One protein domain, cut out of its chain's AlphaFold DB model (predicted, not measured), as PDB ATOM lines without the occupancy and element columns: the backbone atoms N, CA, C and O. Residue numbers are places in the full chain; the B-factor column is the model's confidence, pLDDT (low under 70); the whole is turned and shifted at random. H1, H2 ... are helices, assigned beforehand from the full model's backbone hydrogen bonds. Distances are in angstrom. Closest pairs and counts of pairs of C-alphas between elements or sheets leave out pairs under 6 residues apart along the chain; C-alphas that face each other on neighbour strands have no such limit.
ATOM      1  N   ASP A 138      11.277 -33.606 -44.124       70.06
ATOM      2  CA  ASP A 138      12.665 -33.368 -43.684       70.06
ATOM      3  C   ASP A 138      12.864 -31.993 -43.012       70.06
ATOM      4  O   ASP A 138      13.822 -31.794 -42.265       70.06
ATOM      5  N   ILE A 139      11.994 -31.019 -43.315       68.12
ATOM      6  CA  ILE A 139      12.111 -29.613 -42.880       68.12
ATOM      7  C   ILE A 139      11.205 -29.303 -41.674       68.12
ATOM      8  O   ILE A 139      11.480 -28.364 -40.930       68.12
ATOM      9  N   VAL A 140      10.118 -30.059 -41.495       69.69
ATOM     10  CA  VAL A 140       9.019 -29.752 -40.565       69.69
ATOM     11  C   VAL A 140       9.016 -30.723 -39.384       69.69
ATOM     12  O   VAL A 140       8.787 -31.919 -39.577       69.69
ATOM     13  N   ASP A 141       9.212 -30.222 -38.160       66.56
ATOM     14  CA  ASP A 141       9.290 -31.016 -36.924       66.56
ATOM     15  C   ASP A 141       8.116 -31.996 -36.779       66.56
ATOM     16  O   ASP A 141       6.969 -31.673 -37.093       66.56
ATOM     17  N   GLU A 142       8.396 -33.207 -36.291       66.69
ATOM     18  CA  GLU A 142       7.437 -34.309 -36.155       66.69
ATOM     19  C   GLU A 142       6.173 -33.990 -35.320       66.69
ATOM     20  O   GLU A 142       5.142 -34.650 -35.487       66.69
ATOM     21  N   ILE A 143       6.203 -32.951 -34.479       66.25
ATOM     22  CA  ILE A 143       5.059 -32.412 -33.723       66.25
ATOM     23  C   ILE A 143       4.042 -31.709 -34.648       66.25
ATOM     24  O   ILE A 143       2.831 -31.732 -34.386       66.25
ATOM     25  N   GLN A 144       4.490 -31.104 -35.755       69.06
ATOM     26  CA  GLN A 144       3.632 -30.374 -36.687       69.06
ATOM     27  C   GLN A 144       2.846 -31.350 -37.591       69.06
ATOM     28  O   GLN A 144       3.351 -31.932 -38.551       69.06
ATOM     29  N   SER A 145       1.560 -31.534 -37.269       65.38
ATOM     30  CA  SER A 145       0.668 -32.559 -37.851       65.38
ATOM     31  C   SER A 145      -0.238 -32.079 -38.999       65.38
ATOM     32  O   SER A 145      -1.191 -32.768 -39.368       65.38
ATOM     33  N   ALA A 146       0.022 -30.895 -39.564       64.62
ATOM     34  CA  ALA A 146      -0.819 -30.266 -40.585       64.62
ATOM     35  C   ALA A 146      -0.147 -30.248 -41.969       64.62
ATOM     36  O   ALA A 146       0.967 -29.756 -42.120       64.62
ATOM     37  N   PHE A 147      -0.862 -30.740 -42.987       59.38
ATOM     38  CA  PHE A 147      -0.455 -30.779 -44.405       59.38
ATOM     39  C   PHE A 147       0.814 -31.585 -44.754       59.38
ATOM     40  O   PHE A 147       1.166 -31.645 -45.927       59.38
ATOM     41  N   VAL A 148       1.451 -32.267 -43.800       62.66
ATOM     42  CA  VAL A 148       2.528 -33.237 -44.072       62.66
ATOM     43  C   VAL A 148       1.941 -34.634 -44.327       62.66
ATOM     44  O   VAL A 148       0.912 -34.998 -43.751       62.66
ATOM     45  N   THR A 149       2.580 -35.414 -45.201       58.00
ATOM     46  CA  THR A 149       2.197 -36.796 -45.544       58.00
ATOM     47  C   THR A 149       2.263 -37.723 -44.319       58.00
ATOM     48  O   THR A 149       3.063 -37.507 -43.418       58.00
ATOM     49  N   ASP A 150       1.395 -38.740 -44.266       61.50
ATOM     50  CA  ASP A 150       1.280 -39.786 -43.223       61.50
ATOM     51  C   ASP A 150       1.035 -39.356 -41.755       61.50
ATOM     52  O   ASP A 150       0.572 -40.172 -40.948       61.50
ATOM     53  N   ARG A 151       1.210 -38.076 -41.406       71.69
ATOM     54  CA  ARG A 151       0.851 -37.496 -40.098       71.69
ATOM     55  C   ARG A 151      -0.672 -37.293 -40.004       71.69
ATOM     56  O   ARG A 151      -1.294 -36.789 -40.938       71.69
ATOM     57  N   GLN A 152      -1.315 -37.672 -38.889       67.25
ATOM     58  CA  GLN A 152      -2.769 -37.493 -38.716       67.25
ATOM     59  C   GLN A 152      -3.089 -36.358 -37.737       67.25
ATOM     60  O   GLN A 152      -2.562 -36.308 -36.631       67.25
ATOM     61  N   ILE A 153      -4.076 -35.521 -38.080       70.31
ATOM     62  CA  ILE A 153      -4.605 -34.433 -37.223       70.31
ATOM     63  C   ILE A 153      -5.089 -34.898 -35.831       70.31
ATOM     64  O   ILE A 153      -5.276 -34.091 -34.927       70.31
ATOM     65  N   LEU A 154      -5.306 -36.204 -35.645       67.50
ATOM     66  CA  LEU A 154      -5.679 -36.807 -34.362       67.50
ATOM     67  C   LEU A 154      -4.478 -37.100 -33.446       67.50
ATOM     68  O   LEU A 154      -4.677 -37.285 -32.247       67.50
ATOM     69  N   ASP A 155      -3.261 -37.160 -33.989       69.56
ATOM     70  CA  ASP A 155      -2.068 -37.608 -33.263       69.56
ATOM     71  C   ASP A 155      -1.624 -36.552 -32.229       69.56
ATOM     72  O   ASP A 155      -1.373 -36.894 -31.073       69.56
ATOM     73  N   GLY A 156      -1.652 -35.261 -32.584       73.50
ATOM     74  CA  GLY A 156      -1.381 -34.148 -31.659       73.50
ATOM     75  C   GLY A 156      -2.342 -34.088 -30.454       73.50
ATOM     76  O   GLY A 156      -1.880 -34.128 -29.314       73.50
ATOM     77  N   PRO A 157      -3.675 -34.059 -30.653       68.25
ATOM     78  CA  PRO A 157      -4.656 -34.134 -29.565       68.25
ATOM     79  C   PRO A 157      -4.534 -35.386 -28.684       68.25
ATOM     80  O   PRO A 157      -4.811 -35.317 -27.486       68.25
ATOM     81  N   ILE A 176      -1.349 -26.051 -20.560       69.75
ATOM     82  CA  ILE A 176      -1.405 -26.457 -21.988       69.75
ATOM     83  C   ILE A 176      -1.904 -25.334 -22.958       69.75
ATOM     84  O   ILE A 176      -3.093 -25.246 -23.255       69.75
ATOM     85  N   PHE A 177      -1.032 -24.449 -23.456       63.22
ATOM     86  CA  PHE A 177      -1.430 -23.182 -24.108       63.22
ATOM     87  C   PHE A 177      -2.220 -23.374 -25.407       63.22
ATOM     88  O   PHE A 177      -1.797 -24.115 -26.293       63.22
ATOM     89  N   LYS A 178      -3.327 -22.636 -25.564       77.31
ATOM     90  CA  LYS A 178      -4.078 -22.565 -26.823       77.31
ATOM     91  C   LYS A 178      -4.075 -21.145 -27.396       77.31
ATOM     92  O   LYS A 178      -4.686 -20.244 -26.828       77.31
ATOM     93  N   VAL A 179      -3.450 -20.995 -28.561       72.94
ATOM     94  CA  VAL A 179      -3.438 -19.777 -29.389       72.94
ATOM     95  C   VAL A 179      -4.199 -20.053 -30.691       72.94
ATOM     96  O   VAL A 179      -4.283 -21.201 -31.129       72.94
ATOM     97  N   ASP A 180      -4.766 -19.013 -31.297       79.06
ATOM     98  CA  ASP A 180      -5.362 -19.037 -32.638       79.06
ATOM     99  C   ASP A 180      -4.986 -17.736 -33.375       79.06
ATOM    100  O   ASP A 180      -4.709 -16.720 -32.734       79.06
ATOM    101  N   PHE A 181      -4.947 -17.760 -34.708       75.31
ATOM    102  CA  PHE A 181      -4.460 -16.649 -35.533       75.31
ATOM    103  C   PHE A 181      -5.601 -15.944 -36.265       75.31
ATOM    104  O   PHE A 181      -6.225 -16.517 -37.165       75.31
ATOM    105  N   GLU A 182      -5.824 -14.659 -35.969       79.88
ATOM    106  CA  GLU A 182      -6.793 -13.872 -36.730       79.88
ATOM    107  C   GLU A 182      -6.375 -13.795 -38.209       79.88
ATOM    108  O   GLU A 182      -5.317 -13.260 -38.558       79.88
ATOM    109  N   LYS A 183      -7.231 -14.345 -39.084       79.81
ATOM    110  CA  LYS A 183      -7.044 -14.359 -40.545       79.81
ATOM    111  C   LYS A 183      -5.660 -14.893 -40.940       79.81
ATOM    112  O   LYS A 183      -4.973 -14.297 -41.766       79.81
ATOM    113  N   ALA A 184      -5.264 -16.021 -40.342       78.75
ATOM    114  CA  ALA A 184      -3.937 -16.637 -40.450       78.75
ATOM    115  C   ALA A 184      -3.276 -16.530 -41.840       78.75
ATOM    116  O   ALA A 184      -2.134 -16.094 -41.944       78.75
ATOM    117  N   TYR A 185      -4.014 -16.863 -42.907       82.69
ATOM    118  CA  TYR A 185      -3.536 -16.791 -44.291       82.69
ATOM    119  C   TYR A 185      -3.377 -15.351 -44.805       82.69
ATOM    120  O   TYR A 185      -2.359 -15.044 -45.416       82.69
ATOM    121  N   ASP A 186      -4.336 -14.458 -44.551       85.50
ATOM    122  CA  ASP A 186      -4.350 -13.080 -45.074       85.50
ATOM    123  C   ASP A 186      -3.299 -12.182 -44.388       85.50
ATOM    124  O   ASP A 186      -2.873 -11.155 -44.926       85.50
ATOM    125  N   SER A 187      -2.875 -12.572 -43.183       84.62
ATOM    126  CA  SER A 187      -1.934 -11.830 -42.340       84.62
ATOM    127  C   SER A 187      -0.454 -12.048 -42.698       84.62
ATOM    128  O   SER A 187       0.366 -11.199 -42.344       84.62
ATOM    129  N   VAL A 188      -0.095 -13.125 -43.415       84.56
ATOM    130  CA  VAL A 188       1.310 -13.480 -43.721       84.56
ATOM    131  C   VAL A 188       1.974 -12.443 -44.633       84.56
ATOM    132  O   VAL A 188       1.530 -12.226 -45.761       84.56
ATOM    133  N   ARG A 189       3.073 -11.822 -44.188       84.44
ATOM    134  CA  ARG A 189       3.857 -10.889 -45.015       84.44
ATOM    135  C   ARG A 189       4.782 -11.637 -45.986       84.44
ATOM    136  O   ARG A 189       5.307 -12.693 -45.645       84.44
ATOM    137  N   TRP A 190       4.977 -11.107 -47.193       88.38
ATOM    138  CA  TRP A 190       5.749 -11.782 -48.250       88.38
ATOM    139  C   TRP A 190       7.269 -11.615 -48.127       88.38
ATOM    140  O   TRP A 190       8.005 -12.490 -48.571       88.38
ATOM    141  N   ASP A 191       7.729 -10.539 -47.486       84.81
ATOM    142  CA  ASP A 191       9.128 -10.354 -47.078       84.81
ATOM    143  C   ASP A 191       9.569 -11.470 -46.114       84.81
ATOM    144  O   ASP A 191      10.557 -12.156 -46.352       84.81
ATOM    145  N   PHE A 192       8.748 -11.746 -45.101       80.38
ATOM    146  CA  PHE A 192       8.982 -12.790 -44.109       80.38
ATOM    147  C   PHE A 192       9.003 -14.206 -44.714       80.38
ATOM    148  O   PHE A 192       9.771 -15.049 -44.262       80.38
ATOM    149  N   ILE A 193       8.220 -14.472 -45.772       83.31
ATOM    150  CA  ILE A 193       8.305 -15.742 -46.518       83.31
ATOM    151  C   ILE A 193       9.678 -15.883 -47.190       83.31
ATOM    152  O   ILE A 193      10.260 -16.966 -47.159       83.31
ATOM    153  N   ASP A 194      10.210 -14.815 -47.788       81.75
ATOM    154  CA  ASP A 194      11.516 -14.849 -48.451       81.75
ATOM    155  C   ASP A 194      12.666 -15.022 -47.440       81.75
ATOM    156  O   ASP A 194      13.555 -15.844 -47.665       81.75
ATOM    157  N   ASP A 195      12.595 -14.349 -46.284       75.25
ATOM    158  CA  ASP A 195      13.505 -14.567 -45.148       75.25
ATOM    159  C   ASP A 195      13.494 -16.029 -44.675       75.25
ATOM    160  O   ASP A 195      14.552 -16.635 -44.482       75.25
ATOM    161  N   ILE A 196      12.304 -16.612 -44.493       75.50
ATOM    162  CA  ILE A 196      12.128 -18.002 -44.052       75.50
ATOM    163  C   ILE A 196      12.717 -18.980 -45.074       75.50
ATOM    164  O   ILE A 196      13.480 -19.869 -44.698       75.50
ATOM    165  N   LEU A 197      12.419 -18.807 -46.364       72.62
ATOM    166  CA  LEU A 197      12.936 -19.686 -47.415       72.62
ATOM    167  C   LEU A 197      14.467 -19.620 -47.509       72.62
ATOM    168  O   LEU A 197      15.115 -20.661 -47.616       72.62
ATOM    169  N   ARG A 198      15.066 -18.428 -47.388       76.31
ATOM    170  CA  ARG A 198      16.531 -18.280 -47.334       76.31
ATOM    171  C   ARG A 198      17.132 -18.961 -46.101       76.31
ATOM    172  O   ARG A 198      18.160 -19.619 -46.226       76.31
ATOM    173  N   ARG A 199      16.490 -18.850 -44.930       67.31
ATOM    174  CA  ARG A 199      16.936 -19.493 -43.675       67.31
ATOM    175  C   ARG A 199      16.850 -21.021 -43.719       67.31
ATOM    176  O   ARG A 199      17.750 -21.673 -43.206       67.31
ATOM    177  N   PHE A 200      15.840 -21.585 -44.383       64.88
ATOM    178  CA  PHE A 200      15.751 -23.024 -44.673       64.88
ATOM    179  C   PHE A 200      16.644 -23.478 -45.851       64.88
ATOM    180  O   PHE A 200      16.542 -24.616 -46.302       64.88
ATOM    181  N   GLY A 201      17.523 -22.615 -46.375       69.06
ATOM    182  CA  GLY A 201      18.496 -22.984 -47.408       69.06
ATOM    183  C   GLY A 201      17.922 -23.154 -48.820       69.06
ATOM    184  O   GLY A 201      18.619 -23.669 -49.697       69.06
ATOM    185  N   PHE A 202      16.686 -22.713 -49.088       72.00
ATOM    186  CA  PHE A 202      16.136 -22.754 -50.444       72.00
ATOM    187  C   PHE A 202      16.963 -21.854 -51.375       72.00
ATOM    188  O   PHE A 202      17.129 -20.655 -51.146       72.00
ATOM    189  N   GLY A 203      17.482 -22.445 -52.454       64.81
ATOM    190  CA  GLY A 203      18.330 -21.737 -53.412       64.81
ATOM    191  C   GLY A 203      17.614 -20.553 -54.068       64.81
ATOM    192  O   GLY A 203      16.427 -20.621 -54.381       64.81
ATOM    193  N   GLU A 204      18.355 -19.479 -54.345       69.44
ATOM    194  CA  GLU A 204      17.821 -18.166 -54.742       69.44
ATOM    195  C   GLU A 204      16.821 -18.204 -55.921       69.44
ATOM    196  O   GLU A 204      15.846 -17.450 -55.950       69.44
ATOM    197  N   LYS A 205      17.020 -19.117 -56.884       58.56
ATOM    198  CA  LYS A 205      16.107 -19.325 -58.020       58.56
ATOM    199  C   LYS A 205      14.717 -19.809 -57.585       58.56
ATOM    200  O   LYS A 205      13.725 -19.437 -58.205       58.56
ATOM    201  N   TRP A 206      14.648 -20.602 -56.519       70.50
ATOM    202  CA  TRP A 206      13.408 -21.097 -55.926       70.50
ATOM    203  C   TRP A 206      12.674 -19.973 -55.189       70.50
ATOM    204  O   TRP A 206      11.496 -19.744 -55.455       70.50
ATOM    205  N   CYS A 207      13.387 -19.185 -54.378       74.81
ATOM    206  CA  CYS A 207      12.835 -17.996 -53.721       74.81
ATOM    207  C   CYS A 207      12.261 -17.000 -54.743       74.81
ATOM    208  O   CYS A 207      11.098 -16.613 -54.641       74.81
ATOM    209  N   LYS A 208      13.008 -16.696 -55.817       72.56
ATOM    210  CA  LYS A 208      12.545 -15.851 -56.936       72.56
ATOM    211  C   LYS A 208      11.291 -16.404 -57.636       72.56
ATOM    212  O   LYS A 208      10.444 -15.625 -58.073       72.56
ATOM    213  N   TRP A 209      11.119 -17.728 -57.720       71.88
ATOM    214  CA  TRP A 209       9.880 -18.336 -58.226       71.88
ATOM    215  C   TRP A 209       8.698 -18.165 -57.264       71.88
ATOM    216  O   TRP A 209       7.612 -17.806 -57.720       71.88
ATOM    217  N   ILE A 210       8.892 -18.369 -55.956       75.75
ATOM    218  CA  ILE A 210       7.844 -18.145 -54.947       75.75
ATOM    219  C   ILE A 210       7.435 -16.668 -54.916       75.75
ATOM    220  O   ILE A 210       6.249 -16.371 -55.043       75.75
ATOM    221  N   GLN A 211       8.405 -15.748 -54.859       80.12
ATOM    222  CA  GLN A 211       8.183 -14.304 -54.974       80.12
ATOM    223  C   GLN A 211       7.373 -13.967 -56.232       80.12
ATOM    224  O   GLN A 211       6.327 -13.331 -56.128       80.12
ATOM    225  N   SER A 212       7.788 -14.441 -57.416       73.94
ATOM    226  CA  SER A 212       7.046 -14.231 -58.669       73.94
ATOM    227  C   SER A 212       5.590 -14.705 -58.566       73.94
ATOM    228  O   SER A 212       4.689 -13.968 -58.958       73.94
ATOM    229  N   CYS A 213       5.352 -15.884 -57.984       74.38
ATOM    230  CA  CYS A 213       4.017 -16.446 -57.775       74.38
ATOM    231  C   CYS A 213       3.173 -15.725 -56.701       74.38
ATOM    232  O   CYS A 213       1.957 -15.948 -56.646       74.38
ATOM    233  N   LEU A 214       3.777 -14.885 -55.857       79.25
ATOM    234  CA  LEU A 214       3.082 -13.991 -54.928       79.25
ATOM    235  C   LEU A 214       2.811 -12.631 -55.595       79.25
ATOM    236  O   LEU A 214       1.653 -12.245 -55.727       79.25
ATOM    237  N   TYR A 215       3.833 -11.950 -56.121       78.31
ATOM    238  CA  TYR A 215       3.705 -10.605 -56.702       78.31
ATOM    239  C   TYR A 215       2.871 -10.532 -57.997       78.31
ATOM    240  O   TYR A 215       2.241  -9.500 -58.250       78.31
ATOM    241  N   SER A 216       2.787 -11.604 -58.804       70.69
ATOM    242  CA  SER A 216       1.889 -11.633 -59.977       70.69
ATOM    243  C   SER A 216       0.401 -11.767 -59.606       70.69
ATOM    244  O   SER A 216      -0.482 -11.605 -60.451       70.69
ATOM    245  N   SER A 217       0.088 -12.014 -58.329       69.31
ATOM    246  CA  SER A 217      -1.274 -12.226 -57.847       69.31
ATOM    247  C   SER A 217      -2.126 -10.949 -57.838       69.31
ATOM    248  O   SER A 217      -2.106 -10.169 -56.882       69.31
ATOM    249  N   ARG A 218      -3.011 -10.833 -58.828       73.44
ATOM    250  CA  ARG A 218      -4.141  -9.891 -58.816       73.44
ATOM    251  C   ARG A 218      -5.420 -10.500 -58.230       73.44
ATOM    252  O   ARG A 218      -5.526 -11.725 -58.048       73.44
ATOM    253  N   VAL A 219      -6.386  -9.635 -57.925       70.69
ATOM    254  CA  VAL A 219      -7.760  -9.996 -57.550       70.69
ATOM    255  C   VAL A 219      -8.748  -8.898 -57.959       70.69
ATOM    256  O   VAL A 219      -8.376  -7.732 -58.071       70.69
ATOM    257  N   SER A 220     -10.014  -9.272 -58.129       76.06
ATOM    258  CA  SER A 220     -11.171  -8.375 -58.213       76.06
ATOM    259  C   SER A 220     -12.215  -8.803 -57.179       76.06
ATOM    260  O   SER A 220     -12.303  -9.980 -56.826       76.06
ATOM    261  N   VAL A 221     -13.009  -7.857 -56.672       79.56
ATOM    262  CA  VAL A 221     -14.145  -8.155 -55.784       79.56
ATOM    263  C   VAL A 221     -15.404  -8.269 -56.639       79.56
ATOM    264  O   VAL A 221     -15.613  -7.460 -57.537       79.56
ATOM    265  N   LEU A 222     -16.255  -9.260 -56.376       70.00
ATOM    266  CA  LEU A 222     -17.549  -9.375 -57.049       70.00
ATOM    267  C   LEU A 222     -18.589  -8.507 -56.328       70.00
ATOM    268  O   LEU A 222     -18.965  -8.803 -55.196       70.00
ATOM    269  N   LYS A 229     -12.645  -3.384 -60.667       84.81
ATOM    270  CA  LYS A 229     -11.281  -3.177 -61.174       84.81
ATOM    271  C   LYS A 229     -10.274  -4.014 -60.374       84.81
ATOM    272  O   LYS A 229     -10.329  -4.040 -59.146       84.81
ATOM    273  N   GLU A 230      -9.344  -4.660 -61.078       83.06
ATOM    274  CA  GLU A 230      -8.278  -5.440 -60.445       83.06
ATOM    275  C   GLU A 230      -7.392  -4.586 -59.530       83.06
ATOM    276  O   GLU A 230      -7.030  -3.456 -59.867       83.06
ATOM    277  N   PHE A 231      -6.961  -5.182 -58.419       82.38
ATOM    278  CA  PHE A 231      -5.895  -4.672 -57.561       82.38
ATOM    279  C   PHE A 231      -4.907  -5.787 -57.183       82.38
ATOM    280  O   PHE A 231      -5.183  -6.979 -57.357       82.38
ATOM    281  N   GLN A 232      -3.727  -5.393 -56.702       79.44
ATOM    282  CA  GLN A 232      -2.695  -6.306 -56.208       79.44
ATOM    283  C   GLN A 232      -2.768  -6.448 -54.688       79.44
ATOM    284  O   GLN A 232      -3.090  -5.502 -53.964       79.44
ATOM    285  N   PHE A 233      -2.425  -7.640 -54.205       80.06
ATOM    286  CA  PHE A 233      -2.101  -7.848 -52.799       80.06
ATOM    287  C   PHE A 233      -0.656  -7.412 -52.510       80.06
ATOM    288  O   PHE A 233       0.183  -7.391 -53.406       80.06
ATOM    289  N   HIS A 234      -0.386  -7.088 -51.245       80.50
ATOM    290  CA  HIS A 234       0.953  -6.757 -50.726       80.50
ATOM    291  C   HIS A 234       1.372  -7.689 -49.568       80.50
ATOM    292  O   HIS A 234       2.492  -7.621 -49.068       80.50
ATOM    293  N   LYS A 235       0.441  -8.537 -49.120       86.38
ATOM    294  CA  LYS A 235       0.587  -9.597 -48.121       86.38
ATOM    295  C   LYS A 235      -0.557 -10.601 -48.305       86.38
ATOM    296  O   LYS A 235      -1.531 -10.299 -48.997       86.38
ATOM    297  N   GLY A 236      -0.452 -11.748 -47.650       85.44
ATOM    298  CA  GLY A 236      -1.475 -12.785 -47.595       85.44
ATOM    299  C   GLY A 236      -1.222 -13.957 -48.547       85.44
ATOM    300  O   GLY A 236      -0.660 -13.801 -49.632       85.44
ATOM    301  N   LEU A 237      -1.646 -15.146 -48.130       86.25
ATOM    302  CA  LEU A 237      -1.611 -16.395 -48.887       86.25
ATOM    303  C   LEU A 237      -3.021 -16.746 -49.385       86.25
ATOM    304  O   LEU A 237      -4.009 -16.554 -48.679       86.25
ATOM    305  N   LYS A 238      -3.142 -17.270 -50.609       79.38
ATOM    306  CA  LYS A 238      -4.452 -17.531 -51.228       79.38
ATOM    307  C   LYS A 238      -5.048 -18.843 -50.712       79.38
ATOM    308  O   LYS A 238      -4.553 -19.925 -51.012       79.38
ATOM    309  N   GLN A 239      -6.163 -18.766 -49.989       69.81
ATOM    310  CA  GLN A 239      -6.930 -19.960 -49.623       69.81
ATOM    311  C   GLN A 239      -7.404 -20.693 -50.894       69.81
ATOM    312  O   GLN A 239      -7.971 -20.080 -51.799       69.81
ATOM    313  N   GLY A 240      -7.140 -22.002 -50.979       67.38
ATOM    314  CA  GLY A 240      -7.417 -22.818 -52.172       67.38
ATOM    315  C   GLY A 240      -6.338 -22.786 -53.270       67.38
ATOM    316  O   GLY A 240      -6.518 -23.420 -54.306       67.38
ATOM    317  N   ASP A 241      -5.221 -22.084 -53.062       74.00
ATOM    318  CA  ASP A 241      -4.010 -22.187 -53.887       74.00
ATOM    319  C   ASP A 241      -3.152 -23.367 -53.378       74.00
ATOM    320  O   ASP A 241      -2.844 -23.384 -52.184       74.00
ATOM    321  N   PRO A 242      -2.756 -24.346 -54.219       72.06
ATOM    322  CA  PRO A 242      -2.059 -25.555 -53.763       72.06
ATOM    323  C   PRO A 242      -0.732 -25.266 -53.051       72.06
ATOM    324  O   PRO A 242      -0.331 -26.028 -52.183       72.06
ATOM    325  N   LEU A 243      -0.064 -24.153 -53.369       78.12
ATOM    326  CA  LEU A 243       1.210 -23.778 -52.752       78.12
ATOM    327  C   LEU A 243       1.038 -23.134 -51.362       78.12
ATOM    328  O   LEU A 243       1.950 -23.173 -50.537       78.12
ATOM    329  N   SER A 244      -0.120 -22.524 -51.088       83.69
ATOM    330  CA  SER A 244      -0.316 -21.686 -49.898       83.69
ATOM    331  C   SER A 244      -0.309 -22.446 -48.560       83.69
ATOM    332  O   SER A 244       0.307 -21.928 -47.631       83.69
ATOM    333  N   PRO A 245      -0.908 -23.649 -48.418       83.69
ATOM    334  CA  PRO A 245      -0.820 -24.418 -47.177       83.69
ATOM    335  C   PRO A 245       0.619 -24.733 -46.770       83.69
ATOM    336  O   PRO A 245       0.971 -24.550 -45.614       83.69
ATOM    337  N   PHE A 246       1.472 -25.124 -47.719       83.38
ATOM    338  CA  PHE A 246       2.853 -25.512 -47.430       83.38
ATOM    339  C   PHE A 246       3.748 -24.313 -47.085       83.38
ATOM    340  O   PHE A 246       4.576 -24.408 -46.182       83.38
ATOM    341  N   LEU A 247       3.543 -23.155 -47.729       84.38
ATOM    342  CA  LEU A 247       4.190 -21.906 -47.304       84.38
ATOM    343  C   LEU A 247       3.740 -21.486 -45.895       84.38
ATOM    344  O   LEU A 247       4.554 -20.993 -45.120       84.38
ATOM    345  N   PHE A 248       2.472 -21.720 -45.540       86.62
ATOM    346  CA  PHE A 248       1.987 -21.501 -44.178       86.62
ATOM    347  C   PHE A 248       2.598 -22.502 -43.177       86.62
ATOM    348  O   PHE A 248       2.980 -22.094 -42.083       86.62
ATOM    349  N   THR A 249       2.784 -23.774 -43.554       83.62
ATOM    350  CA  THR A 249       3.501 -24.770 -42.734       83.62
ATOM    351  C   THR A 249       4.931 -24.317 -42.422       83.62
ATOM    352  O   THR A 249       5.320 -24.347 -41.261       83.62
ATOM    353  N   LEU A 250       5.690 -23.800 -43.401       77.12
ATOM    354  CA  LEU A 250       7.044 -23.261 -43.162       77.12
ATOM    355  C   LEU A 250       7.055 -22.010 -42.258       77.12
ATOM    356  O   LEU A 250       7.979 -21.824 -41.467       77.12
ATOM    357  N   VAL A 251       6.025 -21.160 -42.342       79.69
ATOM    358  CA  VAL A 251       5.837 -20.017 -41.425       79.69
ATOM    359  C   VAL A 251       5.577 -20.489 -39.993       79.69
ATOM    360  O   VAL A 251       6.162 -19.951 -39.053       79.69
ATOM    361  N   MET A 252       4.747 -21.518 -39.822       79.75
ATOM    362  CA  MET A 252       4.501 -22.135 -38.519       79.75
ATOM    363  C   MET A 252       5.723 -22.890 -37.985       79.75
ATOM    364  O   MET A 252       5.966 -22.868 -36.783       79.75
ATOM    365  N   GLU A 253       6.530 -23.489 -38.862       79.88
ATOM    366  CA  GLU A 253       7.771 -24.174 -38.489       79.88
ATOM    367  C   GLU A 253       8.804 -23.203 -37.906       79.88
ATOM    368  O   GLU A 253       9.397 -23.466 -36.864       79.88
ATOM    369  N   ASN A 254       8.964 -22.021 -38.509       67.88
ATOM    370  CA  ASN A 254       9.835 -20.990 -37.948       67.88
ATOM    371  C   ASN A 254       9.378 -20.530 -36.547       67.88
ATOM    372  O   ASN A 254      10.215 -20.243 -35.687       67.88
ATOM    373  N   LEU A 255       8.064 -20.506 -36.292       68.94
ATOM    374  CA  LEU A 255       7.514 -20.234 -34.965       68.94
ATOM    375  C   LEU A 255       7.743 -21.402 -33.990       68.94
ATOM    376  O   LEU A 255       8.072 -21.147 -32.835       68.94
ATOM    377  N   HIS A 256       7.625 -22.657 -34.436       69.94
ATOM    378  CA  HIS A 256       7.947 -23.842 -33.629       69.94
ATOM    379  C   HIS A 256       9.420 -23.857 -33.203       69.94
ATOM    380  O   HIS A 256       9.705 -23.904 -32.011       69.94
ATOM    381  N   VAL A 257      10.355 -23.673 -34.142       63.88
ATOM    382  CA  VAL A 257      11.796 -23.544 -33.847       63.88
ATOM    383  C   VAL A 257      12.068 -22.387 -32.874       63.88
ATOM    384  O   VAL A 257      12.860 -22.527 -31.943       63.88
ATOM    385  N   SER A 258      11.369 -21.257 -33.030       56.75
ATOM    386  CA  SER A 258      11.470 -20.126 -32.095       56.75
ATOM    387  C   SER A 258      10.940 -20.469 -30.696       56.75
ATOM    388  O   SER A 258      11.538 -20.065 -29.700       56.75
ATOM    389  N   PHE A 259       9.851 -21.239 -30.596       59.81
ATOM    390  CA  PHE A 259       9.365 -21.763 -29.319       59.81
ATOM    391  C   PHE A 259      10.336 -22.769 -28.707       59.81
ATOM    392  O   PHE A 259      10.546 -22.698 -27.502       59.81
ATOM    393  N   GLN A 260      10.960 -23.651 -29.493       57.94
ATOM    394  CA  GLN A 260      11.922 -24.625 -28.977       57.94
ATOM    395  C   GLN A 260      13.111 -23.919 -28.312       57.94
ATOM    396  O   GLN A 260      13.388 -24.183 -27.148       57.94
ATOM    397  N   ILE A 261      13.695 -22.906 -28.965       51.62
ATOM    398  CA  ILE A 261      14.759 -22.059 -28.388       51.62
ATOM    399  C   ILE A 261      14.320 -21.408 -27.055       51.62
ATOM    400  O   ILE A 261      15.107 -21.301 -26.117       51.62
ATOM    401  N   VAL A 262      13.052 -20.994 -26.937       41.41
ATOM    402  CA  VAL A 262      12.484 -20.385 -25.713       41.41
ATOM    403  C   VAL A 262      12.078 -21.425 -24.649       41.41
ATOM    404  O   VAL A 262      12.017 -21.107 -23.458       41.41
ATOM    405  N   VAL A 263      11.825 -22.676 -25.036       45.19
ATOM    406  CA  VAL A 263      11.541 -23.809 -24.137       45.19
ATOM    407  C   VAL A 263      12.834 -24.401 -23.583       45.19
ATOM    408  O   VAL A 263      12.886 -24.687 -22.386       45.19
ATOM    409  N   ASP A 264      13.890 -24.465 -24.392       48.75
ATOM    410  CA  ASP A 264      15.261 -24.752 -23.956       48.75
ATOM    411  C   ASP A 264      15.770 -23.657 -22.992       48.75
ATOM    412  O   ASP A 264      16.552 -23.936 -22.084       48.75
ATOM    413  N   ALA A 265      15.234 -22.432 -23.110       38.88
ATOM    414  CA  ALA A 265      15.381 -21.341 -22.140       38.88
ATOM    415  C   ALA A 265      14.315 -21.306 -21.005       38.88
ATOM    416  O   ALA A 265      14.432 -20.479 -20.100       38.88
ATOM    417  N   GLY A 266      13.308 -22.199 -20.989       31.81
ATOM    418  CA  GLY A 266      12.577 -22.593 -19.766       31.81
ATOM    419  C   GLY A 266      11.086 -22.229 -19.538       31.81
ATOM    420  O   GLY A 266      10.655 -22.319 -18.387       31.81
TER     421      GLY A 266
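AT A GLANCE: This is residues 138 to 157, 176 to 222 and 229 to 266 of the 551 residues of a protein of Tanacetum cinerariifolium (UniProt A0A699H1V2). A helical hairpin, H2 and H3, packs through H2 across the first part of one long helix, H4, whose last residues stick out free. A loop stretch, residues 138 to 157, lies on the other side of H4 from H2. The printed part has 105 residues with four named helices in the order H1, H2, H3, H4 and no named strand; the class is all helix, though under half of the residues, 47, are in named elements. It is only just compact, close to loose, with a radius of gyration of the C-alphas of 15.5 A and spans of 50 by 33 by 28 A.

IN THESE COORDINATES: Residues 138 to 157 hold no named element. H1 is residues 184 to 187, with C-alpha 184 at (-3.937, -16.637, -40.450). H2, residues 190 to 199, is 14.3 A long, and H3, residues 204 to 215, 16.1 A. H4, residues 244 to 264, is 30.4 A long and ends with C-alpha 264 at (15.261, -24.752, -23.956).

HOW THE PARTS SIT: H2 and H3 form a helical hairpin over a tight link and touch, with the closest C-alphas, those of Asp 194 and Cys 207, 6.3 A apart; they run opposite ways at a shallow tilt of 16 degrees. H2 touches H4, which meets it with residues 247 to 254 alone; the closest C-alphas, those of Ile 193 and Val 251, are 7.1 A apart, and the two run the same way at a steep tilt of 62 degrees. H1 is close to H4 but not clearly touching, with the C-alphas of Tyr 185 and Phe 248 closest at 7.3 A. H3 and H4 are apart. Residues 218 to 219 pair antiparallel with residues 231 to 232. In H2, H3 and H4 every O i to N i+4 pair is within hydrogen-bond range; H1 is too short for such a pair.

THE WHOLE: The farthest C-alphas, those of Lys 229 and Gly 266, are 51.6 A apart. Residues 158 to 175 and 223 to 228 are not printed, with gaps of 11.3 A and 9.7 A between the C-alphas on either side. Residues 176 to 182 and 258 to 266 stand free. The mean pLDDT of the printed part is 72.3, and 40 residues are under 70, among them 139 to 150 and 254 to 266.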